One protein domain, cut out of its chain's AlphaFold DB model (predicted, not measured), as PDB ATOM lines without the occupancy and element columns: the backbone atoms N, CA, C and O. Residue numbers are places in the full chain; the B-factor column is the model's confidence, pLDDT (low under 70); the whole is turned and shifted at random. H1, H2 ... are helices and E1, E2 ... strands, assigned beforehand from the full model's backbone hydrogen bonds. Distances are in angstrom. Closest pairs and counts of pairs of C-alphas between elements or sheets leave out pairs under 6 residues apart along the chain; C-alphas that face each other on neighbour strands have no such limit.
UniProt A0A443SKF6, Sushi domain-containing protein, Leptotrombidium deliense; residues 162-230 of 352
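What this domain is: This is residues 162 to 230 of the 352 residues of the protein "Sushi domain-containing protein" of Leptotrombidium deliense (UniProt A0A443SKF6). A flat, loosely built module has a small three-stranded sheet, E1, E2 and E4, toward one end, a two-stranded sheet, E3 and E5, further along, and helix H1 at the other end. After H1 the last residues fold back beside it. The printed part has 69 residues, with named elements in the order E1 E2 E3 E4 E5 H1; the sheets, ordered E1 - E2 - E4 and E3 - E5, are antiparallel. The class is mixed, helices and strands, with only 28 residues in named elements; the whole is loose, with a radius of gyration of the C-alphas of 13.8 A, and only just flat, spanning 39 by 26 by 13 A.

How they stand to each other: Start at E1, residues 162 to 164, which forms a hairpin with E2, residues 175 to 180; N 164 and O 177 are 2.7 A apart, within hydrogen-bond range. E2 is staggered: its residues 175 to 177 pair with E4, residues 192 to 194, where N 176 and O 193 are 2.9 A apart, within hydrogen-bond range. Between them along the chain, E3, residues 186 to 188, pairs with E5, residues 207 to 209, with N 188 and O 207 at 2.8 A. The closest C-alphas of E2 and E5, Cys 180 and Cys 208, are 5.6 A apart. H1, residues 211 to 220, is not on the three-stranded sheet; its C-alpha closest to E3 is Pro 211, 5.9 A from that of Ile 186. In H1, 5 of 6 O i to N i+4 pairs are within hydrogen-bond range.

Where its parts are: Find C-alpha 162 at (-3.531, 2.688, -46.675), where E1 begins, 7.0 A long. E2 runs 17.2 A from C-alpha 175 at (10.374, 1.461, -45.467). E3 measures 6.6 A, E4 and E5 6.9 A each. H1 runs 14.6 A to C-alpha 220 at (-7.986, -24.542, -46.349).

The domain as a whole: The C-alphas farthest apart, those of His 171 and Thr 219, are 38.8 A apart. The printed part has no cut, and E4 to E5 is a long link of 12 residues. Look for low pLDDT, under 70, at residues 182, 184, 188, 197 and 209 to 230.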
ATOM      1  N   PHE A 162      -4.272   1.450 -46.464       84.19
ATOM      2  CA  PHE A 162      -3.531   2.688 -46.675       84.19
ATOM      3  C   PHE A 162      -2.079   2.524 -46.217       84.19
ATOM      4  O   PHE A 162      -1.769   1.653 -45.400       84.19
ATOM      5  N   ARG A 163      -1.180   3.346 -46.769       85.31
ATOM      6  CA  ARG A 163       0.252   3.343 -46.441       85.31
ATOM      7  C   ARG A 163       0.637   4.494 -45.522       85.31
ATOM      8  O   ARG A 163       0.036   5.564 -45.569       85.31
ATOM      9  N   ILE A 164       1.686   4.274 -44.742       85.00
ATOM     10  CA  ILE A 164       2.333   5.249 -43.871       85.00
ATOM     11  C   ILE A 164       3.851   5.124 -44.087       85.00
ATOM     12  O   ILE A 164       4.386   4.022 -43.916       85.00
ATOM     13  N   PRO A 165       4.561   6.213 -44.435       78.62
ATOM     14  CA  PRO A 165       4.056   7.568 -44.703       78.62
ATOM     15  C   PRO A 165       3.297   7.686 -46.043       78.62
ATOM     16  O   PRO A 165       3.481   6.876 -46.949       78.62
ATOM     17  N   ILE A 166       2.438   8.710 -46.177       71.38
ATOM     18  CA  ILE A 166       1.637   8.971 -47.397       71.38
ATOM     19  C   ILE A 166       2.554   9.217 -48.607       71.38
ATOM     20  O   ILE A 166       2.325   8.674 -49.693       71.38
ATOM     21  N   LYS A 167       3.622   9.996 -48.393       77.00
ATOM     22  CA  LYS A 167       4.693  10.230 -49.364       77.00
ATOM     23  C   LYS A 167       5.743   9.130 -49.226       77.00
ATOM     24  O   LYS A 167       6.438   9.060 -48.215       77.00
ATOM     25  N   LEU A 168       5.827   8.267 -50.233       79.44
ATOM     26  CA  LEU A 168       6.669   7.078 -50.206       79.44
ATOM     27  C   LEU A 168       8.130   7.424 -50.522       79.44
ATOM     28  O   LEU A 168       8.423   8.053 -51.537       79.44
ATOM     29  N   GLY A 169       9.054   6.971 -49.674       79.31
ATOM     30  CA  GLY A 169      10.467   6.917 -50.032       79.31
ATOM     31  C   GLY A 169      10.705   5.755 -50.996       79.31
ATOM     32  O   GLY A 169      10.349   4.627 -50.685       79.31
ATOM     33  N   GLN A 170      11.303   6.021 -52.155       81.12
ATOM     34  CA  GLN A 170      11.591   5.007 -53.183       81.12
ATOM     35  C   GLN A 170      13.079   4.623 -53.248       81.12
ATOM     36  O   GLN A 170      13.495   3.854 -54.110       81.12
ATOM     37  N   HIS A 171      13.902   5.163 -52.348       81.25
ATOM     38  CA  HIS A 171      15.323   4.841 -52.263       81.25
ATOM     39  C   HIS A 171      15.539   3.470 -51.613       81.25
ATOM     40  O   HIS A 171      14.717   3.000 -50.829       81.25
ATOM     41  N   PHE A 172      16.670   2.835 -51.901       80.06
ATOM     42  CA  PHE A 172      17.065   1.596 -51.231       80.06
ATOM     43  C   PHE A 172      17.077   1.744 -49.709       80.06
ATOM     44  O   PHE A 172      17.610   2.714 -49.179       80.06
ATOM     45  N   GLY A 173      16.499   0.764 -49.018       79.94
ATOM     46  CA  GLY A 173      16.324   0.787 -47.570       79.94
ATOM     47  C   GLY A 173      15.112   1.595 -47.097       79.94
ATOM     48  O   GLY A 173      14.800   1.550 -45.910       79.94
ATOM     49  N   ALA A 174      14.395   2.288 -47.991       83.62
ATOM     50  CA  ALA A 174      13.152   2.957 -47.628       83.62
ATOM     51  C   ALA A 174      12.120   1.940 -47.135       83.62
ATOM     52  O   ALA A 174      11.961   0.873 -47.727       83.62
ATOM     53  N   ASN A 175      11.401   2.298 -46.073       87.94
ATOM     54  CA  ASN A 175      10.374   1.461 -45.467       87.94
ATOM     55  C   ASN A 175       8.990   2.067 -45.661       87.94
ATOM     56  O   ASN A 175       8.799   3.281 -45.583       87.94
ATOM     57  N   VAL A 176       8.009   1.191 -45.835       87.06
ATOM     58  CA  VAL A 176       6.594   1.541 -45.873       87.06
ATOM     59  C   VAL A 176       5.820   0.607 -44.966       87.06
ATOM     60  O   VAL A 176       6.055  -0.599 -44.952       87.06
ATOM     61  N   THR A 177       4.896   1.174 -44.200       89.88
ATOM     62  CA  THR A 177       4.004   0.423 -43.319       89.88
ATOM     63  C   THR A 177       2.577   0.537 -43.823       89.88
ATOM     64  O   THR A 177       2.133   1.620 -44.195       89.88
ATOM     65  N   PHE A 178       1.838  -0.564 -43.807       86.44
ATOM     66  CA  PHE A 178       0.436  -0.600 -44.198       86.44
ATOM     67  C   PHE A 178      -0.479  -0.709 -42.984       86.44
ATOM     68  O   PHE A 178      -0.122  -1.297 -41.959       86.44
ATOM     69  N   ARG A 179      -1.691  -0.171 -43.121       86.62
ATOM     70  CA  ARG A 179      -2.802  -0.344 -42.178       86.62
ATOM     71  C   ARG A 179      -4.102  -0.601 -42.934       86.62
ATOM     72  O   ARG A 179      -4.258  -0.159 -44.074       86.62
ATOM     73  N   CYS A 180      -5.017  -1.327 -42.303       80.31
ATOM     74  CA  CYS A 180      -6.354  -1.553 -42.840       80.31
ATOM     75  C   CYS A 180      -7.160  -0.260 -42.798       80.31
ATOM     76  O   CYS A 180      -7.092   0.465 -41.810       80.31
ATOM     77  N   LYS A 181      -7.908   0.029 -43.867       77.56
ATOM     78  CA  LYS A 181      -8.812   1.190 -43.901       77.56
ATOM     79  C   LYS A 181     -10.030   1.019 -42.997       77.56
ATOM     80  O   LYS A 181     -10.573   2.016 -42.545       77.56
ATOM     81  N   ILE A 182     -10.465  -0.223 -42.795       67.19
ATOM     82  CA  ILE A 182     -11.610  -0.578 -41.959       67.19
ATOM     83  C   ILE A 182     -11.069  -1.236 -40.693       67.19
ATOM     84  O   ILE A 182     -10.257  -2.165 -40.773       67.19
ATOM     85  N   ASP A 183     -11.509  -0.745 -39.540       73.88
ATOM     86  CA  ASP A 183     -11.151  -1.320 -38.249       73.88
ATOM     87  C   ASP A 183     -11.770  -2.713 -38.080       73.88
ATOM     88  O   ASP A 183     -12.862  -3.001 -38.566       73.88
ATOM     89  N   GLY A 184     -11.045  -3.613 -37.415       63.78
ATOM     90  CA  GLY A 184     -11.461  -5.008 -37.228       63.78
ATOM     91  C   GLY A 184     -11.156  -5.935 -38.410       63.78
ATOM     92  O   GLY A 184     -11.195  -7.153 -38.243       63.78
ATOM     93  N   PHE A 185     -10.778  -5.404 -39.578       73.38
ATOM     94  CA  PHE A 185     -10.309  -6.238 -40.685       73.38
ATOM     95  C   PHE A 185      -8.902  -6.757 -40.394       73.38
ATOM     96  O   PHE A 185      -8.048  -6.055 -39.845       73.38
ATOM     97  N   ILE A 186      -8.646  -7.995 -40.801       72.62
ATOM     98  CA  ILE A 186      -7.366  -8.653 -40.578       72.62
ATOM     99  C   ILE A 186      -6.499  -8.474 -41.828       72.62
ATOM    100  O   ILE A 186      -6.949  -8.643 -42.962       72.62
ATOM    101  N   MET A 187      -5.240  -8.099 -41.614       78.31
ATOM    102  CA  MET A 187      -4.267  -7.900 -42.683       78.31
ATOM    103  C   MET A 187      -3.621  -9.223 -43.091       78.31
ATOM    104  O   MET A 187      -3.057  -9.928 -42.256       78.31
ATOM    105  N   PHE A 188      -3.635  -9.501 -44.389       69.38
ATOM    106  CA  PHE A 188      -2.956 -10.627 -45.011       69.38
ATOM    107  C   PHE A 188      -1.822 -10.116 -45.915       69.38
ATOM    108  O   PHE A 188      -2.056  -9.264 -46.771       69.38
ATOM    109  N   GLY A 189      -0.594 -10.612 -45.717       74.62
ATOM    110  CA  GLY A 189       0.638 -10.121 -46.363       74.62
ATOM    111  C   GLY A 189       1.580  -9.392 -45.393       74.62
ATOM    112  O   GLY A 189       1.376  -9.425 -44.177       74.62
ATOM    113  N   ASP A 190       2.629  -8.745 -45.911       78.19
ATOM    114  CA  ASP A 190       3.657  -8.120 -45.072       78.19
ATOM    115  C   ASP A 190       3.291  -6.684 -44.694       78.19
ATOM    116  O   ASP A 190       3.280  -5.771 -45.521       78.19
ATOM    117  N   ARG A 191       3.033  -6.463 -43.399       85.50
ATOM    118  CA  ARG A 191       2.677  -5.141 -42.856       85.50
ATOM    119  C   ARG A 191       3.725  -4.069 -43.163       85.50
ATOM    120  O   ARG A 191       3.369  -2.900 -43.293       85.50
ATOM    121  N   VAL A 192       4.998  -4.450 -43.226       88.25
ATOM    122  CA  VAL A 192       6.117  -3.549 -43.511       88.25
ATOM    123  C   VAL A 192       6.883  -4.089 -44.705       88.25
ATOM    124  O   VAL A 192       7.261  -5.257 -44.709       88.25
ATOM    125  N   ARG A 193       7.127  -3.232 -45.696       87.50
ATOM    126  CA  ARG A 193       7.937  -3.559 -46.874       87.50
ATOM    127  C   ARG A 193       9.120  -2.604 -46.967       87.50
ATOM    128  O   ARG A 193       9.002  -1.431 -46.613       87.50
ATOM    129  N   THR A 194      10.239  -3.111 -47.463       85.81
ATOM    130  CA  THR A 194      11.510  -2.389 -47.584       85.81
ATOM    131  C   THR A 194      11.965  -2.396 -49.032       85.81
ATOM    132  O   THR A 194      11.950  -3.444 -49.673       85.81
ATOM    133  N   CYS A 195      12.390  -1.251 -49.555       83.69
ATOM    134  CA  CYS A 195      12.933  -1.174 -50.902       83.69
ATOM    135  C   CYS A 195      14.302  -1.865 -50.959       83.69
ATOM    136  O   CYS A 195      15.255  -1.449 -50.294       83.69
ATOM    137  N   LEU A 196      14.399  -2.940 -51.737       79.25
ATOM    138  CA  LEU A 196      15.611  -3.734 -51.903       79.25
ATOM    139  C   LEU A 196      16.503  -3.150 -53.003       79.25
ATOM    140  O   LEU A 196      16.078  -2.373 -53.854       79.25
ATOM    141  N   ARG A 197      17.783  -3.541 -52.998       68.50
ATOM    142  CA  ARG A 197      18.796  -2.992 -53.919       68.50
ATOM    143  C   ARG A 197      18.487  -3.293 -55.392       68.50
ATOM    144  O   ARG A 197      18.926  -2.559 -56.272       68.50
ATOM    145  N   ASN A 198      17.723  -4.352 -55.653       74.12
ATOM    146  CA  ASN A 198      17.264  -4.732 -56.987       74.12
ATOM    147  C   ASN A 198      16.156  -3.807 -57.545       74.12
ATOM    148  O   ASN A 198      15.743  -4.003 -58.685       74.12
ATOM    149  N   GLY A 199      15.698  -2.803 -56.783       75.06
ATOM    150  CA  GLY A 199      14.602  -1.913 -57.173       75.06
ATOM    151  C   GLY A 199      13.217  -2.528 -56.961       75.06
ATOM    152  O   GLY A 199      12.250  -2.082 -57.574       75.06
ATOM    153  N   GLU A 200      13.106  -3.559 -56.120       79.44
ATOM    154  CA  GLU A 200      11.836  -4.195 -55.769       79.44
ATOM    155  C   GLU A 200      11.542  -4.087 -54.272       79.44
ATOM    156  O   GLU A 200      12.439  -4.060 -53.431       79.44
ATOM    157  N   TRP A 201      10.260  -4.031 -53.921       80.50
ATOM    158  CA  TRP A 201       9.827  -4.036 -52.527       80.50
ATOM    159  C   TRP A 201       9.903  -5.446 -51.943       80.50
ATOM    160  O   TRP A 201       9.423  -6.401 -52.552       80.50
ATOM    161  N   SER A 202      10.462  -5.571 -50.740       82.12
ATOM    162  CA  SER A 202      10.529  -6.837 -50.014       82.12
ATOM    163  C   SER A 202       9.137  -7.370 -49.672       82.12
ATOM    164  O   SER A 202       8.178  -6.607 -49.531       82.12
ATOM    165  N   GLY A 203       9.039  -8.691 -49.525       76.00
ATOM    166  CA  GLY A 203       7.816  -9.355 -49.085       76.00
ATOM    167  C   GLY A 203       6.629  -9.188 -50.037       76.00
ATOM    168  O   GLY A 203       6.752  -8.725 -51.174       76.00
ATOM    169  N   GLU A 204       5.458  -9.565 -49.546       72.38
ATOM    170  CA  GLU A 204       4.194  -9.519 -50.266       72.38
ATOM    171  C   GLU A 204       3.399  -8.253 -49.950       72.38
ATOM    172  O   GLU A 204       3.275  -7.843 -48.796       72.38
ATOM    173  N   GLN A 205       2.772  -7.671 -50.976       76.81
ATOM    174  CA  GLN A 205       1.849  -6.553 -50.790       76.81
ATOM    175  C   GLN A 205       0.679  -6.968 -49.882       76.81
ATOM    176  O   GLN A 205      -0.025  -7.922 -50.243       76.81
ATOM    177  N   PRO A 206       0.446  -6.268 -48.753       78.06
ATOM    178  CA  PRO A 206      -0.651  -6.594 -47.864       78.06
ATOM    179  C   PRO A 206      -1.992  -6.070 -48.377       78.06
ATOM    180  O   PRO A 206      -2.071  -5.051 -49.069       78.06
ATOM    181  N   PHE A 207      -3.050  -6.750 -47.958       74.62
ATOM    182  CA  PHE A 207      -4.442  -6.342 -48.101       74.62
ATOM    183  C   PHE A 207      -5.216  -6.730 -46.838       74.62
ATOM    184  O   PHE A 207      -4.741  -7.535 -46.042       74.62
ATOM    185  N   CYS A 208      -6.388  -6.137 -46.624       72.44
ATOM    186  CA  CYS A 208      -7.223  -6.432 -45.464       72.44
ATOM    187  C   CYS A 208      -8.553  -7.058 -45.870       72.44
ATOM    188  O   CYS A 208      -9.155  -6.630 -46.855       72.44
ATOM    189  N   MET A 209      -8.994  -8.045 -45.092       62.09
ATOM    190  CA  MET A 209     -10.241  -8.780 -45.289       62.09
ATOM    191  C   MET A 209     -11.022  -8.901 -43.971       62.09
ATOM    192  O   MET A 209     -10.408  -8.837 -42.900       62.09
ATOM    193  N   PRO A 210     -12.348  -9.120 -44.033       61.69
ATOM    194  CA  PRO A 210     -13.141  -9.521 -42.879       61.69
ATOM    195  C   PRO A 210     -12.575 -10.785 -42.202       61.69
ATOM    196  O   PRO A 210     -12.081 -11.679 -42.905       61.69
ATOM    197  N   PRO A 211     -12.641 -10.890 -40.862       60.44
ATOM    198  CA  PRO A 211     -12.176 -12.060 -40.116       60.44
ATOM    199  C   PRO A 211     -12.734 -13.396 -40.620       60.44
ATOM    200  O   PRO A 211     -12.010 -14.390 -40.633       60.44
ATOM    201  N   GLU A 212     -13.979 -13.413 -41.085       54.16
ATOM    202  CA  GLU A 212     -14.701 -14.602 -41.546       54.16
ATOM    203  C   GLU A 212     -14.069 -15.180 -42.822       54.16
ATOM    204  O   GLU A 212     -13.863 -16.389 -42.930       54.16
ATOM    205  N   LEU A 213     -13.668 -14.315 -43.765       52.25
ATOM    206  CA  LEU A 213     -12.967 -14.733 -44.985       52.25
ATOM    207  C   LEU A 213     -11.564 -15.254 -44.685       52.25
ATOM    208  O   LEU A 213     -11.086 -16.162 -45.361       52.25
ATOM    209  N   ILE A 214     -10.904 -14.713 -43.658       59.44
ATOM    210  CA  ILE A 214      -9.590 -15.210 -43.249       59.44
ATOM    211  C   ILE A 214      -9.708 -16.542 -42.527       59.44
ATOM    212  O   ILE A 214      -8.894 -17.428 -42.771       59.44
ATOM    213  N   GLN A 215     -10.722 -16.720 -41.684       55.28
ATOM    214  CA  GLN A 215     -11.013 -18.019 -41.086       55.28
ATOM    215  C   GLN A 215     -11.304 -19.056 -42.172       55.28
ATOM    216  O   GLN A 215     -10.695 -20.120 -42.138       55.28
ATOM    217  N   TYR A 216     -12.120 -18.718 -43.176       51.50
ATOM    218  CA  TYR A 216     -12.354 -19.566 -44.345       51.50
ATOM    219  C   TYR A 216     -11.053 -19.873 -45.099       51.50
ATOM    220  O   TYR A 216     -10.713 -21.031 -45.289       51.50
ATOM    221  N   TYR A 217     -10.259 -18.870 -45.469       54.88
ATOM    222  CA  TYR A 217      -8.975 -19.092 -46.138       54.88
ATOM    223  C   TYR A 217      -8.041 -19.994 -45.311       54.88
ATOM    224  O   TYR A 217      -7.428 -20.923 -45.837       54.88
ATOM    225  N   CYS A 218      -7.973 -19.774 -43.999       60.34
ATOM    226  CA  CYS A 218      -7.093 -20.506 -43.099       60.34
ATOM    227  C   CYS A 218      -7.587 -21.902 -42.715       60.34
ATOM    228  O   CYS A 218      -6.766 -22.703 -42.267       60.34
ATOM    229  N   THR A 219      -8.864 -22.245 -42.926       54.19
ATOM    230  CA  THR A 219      -9.313 -23.644 -42.837       54.19
ATOM    231  C   THR A 219      -8.788 -24.479 -44.007       54.19
ATOM    232  O   THR A 219      -8.501 -25.660 -43.820       54.19
ATOM    233  N   TYR A 220      -8.574 -23.872 -45.180       45.53
ATOM    234  CA  TYR A 220      -7.986 -24.542 -46.349       45.53
ATOM    235  C   TYR A 220      -6.459 -24.407 -46.427       45.53
ATOM    236  O   TYR A 220      -5.787 -25.318 -46.905       45.53
ATOM    237  N   ALA A 221      -5.890 -23.311 -45.924       54.28
ATOM    238  CA  ALA A 221      -4.457 -23.009 -45.960       54.28
ATOM    239  C   ALA A 221      -3.779 -23.160 -44.581       54.28
ATOM    240  O   ALA A 221      -2.931 -22.354 -44.204       54.28
ATOM    241  N   ILE A 222      -4.125 -24.209 -43.822       55.66
ATOM    242  CA  ILE A 222      -3.632 -24.455 -42.443       55.66
ATOM    243  C   ILE A 222      -2.092 -24.469 -42.361       55.66
ATOM    244  O   ILE A 222      -1.501 -24.075 -41.354       55.66
ATOM    245  N   SER A 223      -1.423 -24.916 -43.426       54.56
ATOM    246  CA  SER A 223       0.039 -24.971 -43.521       54.56
ATOM    247  C   SER A 223       0.705 -23.618 -43.798       54.56
ATOM    248  O   SER A 223       1.929 -23.524 -43.697       54.56
ATOM    249  N   ASP A 224      -0.052 -22.580 -44.167       58.94
ATOM    250  CA  ASP A 224       0.496 -21.238 -44.340       58.94
ATOM    251  C   ASP A 224       0.909 -20.679 -42.967       58.94
ATOM    252  O   ASP A 224       0.117 -20.596 -42.024       58.94
ATOM    253  N   LYS A 225       2.172 -20.253 -42.854       65.81
ATOM    254  CA  LYS A 225       2.724 -19.621 -41.645       65.81
ATOM    255  C   LYS A 225       1.914 -18.396 -41.200       65.81
ATOM    256  O   LYS A 225       1.939 -18.046 -40.020       65.81
ATOM    257  N   LYS A 226       1.199 -17.740 -42.121       67.12
ATOM    258  CA  LYS A 226       0.304 -16.605 -41.854       67.12
ATOM    259  C   LYS A 226      -0.956 -17.053 -41.107       67.12
ATOM    260  O   LYS A 226      -1.357 -16.393 -40.152       67.12
ATOM    261  N   CYS A 227      -1.507 -18.213 -41.463       64.44
ATOM    262  CA  CYS A 227      -2.681 -18.803 -40.819       64.44
ATOM    263  C   CYS A 227      -2.383 -19.399 -39.442       64.44
ATOM    264  O   CYS A 227      -3.233 -19.365 -38.561       64.44
ATOM    265  N   GLN A 228      -1.146 -19.836 -39.193       66.06
ATOM    266  CA  GLN A 228      -0.715 -20.322 -37.873       66.06
ATOM    267  C   GLN A 228      -0.799 -19.256 -36.766       66.06
ATOM    268  O   GLN A 228      -0.892 -19.593 -35.587       66.06
ATOM    269  N   ARG A 229      -0.773 -17.965 -37.126       59.06
ATOM    270  CA  ARG A 229      -0.896 -16.842 -36.177       59.06
ATOM    271  C   ARG A 229      -2.348 -16.508 -35.821       59.06
ATOM    272  O   ARG A 229      -2.575 -15.729 -34.899       59.06
ATOM    273  N   ILE A 230      -3.317 -17.086 -36.530       59.34
ATOM    274  CA  ILE A 230      -4.744 -16.795 -36.406       59.34
ATOM    275  C   ILE A 230      -5.393 -18.040 -35.796       59.34
ATOM    276  O   ILE A 230      -5.512 -19.069 -36.454       59.34
TER     277      ILE A 230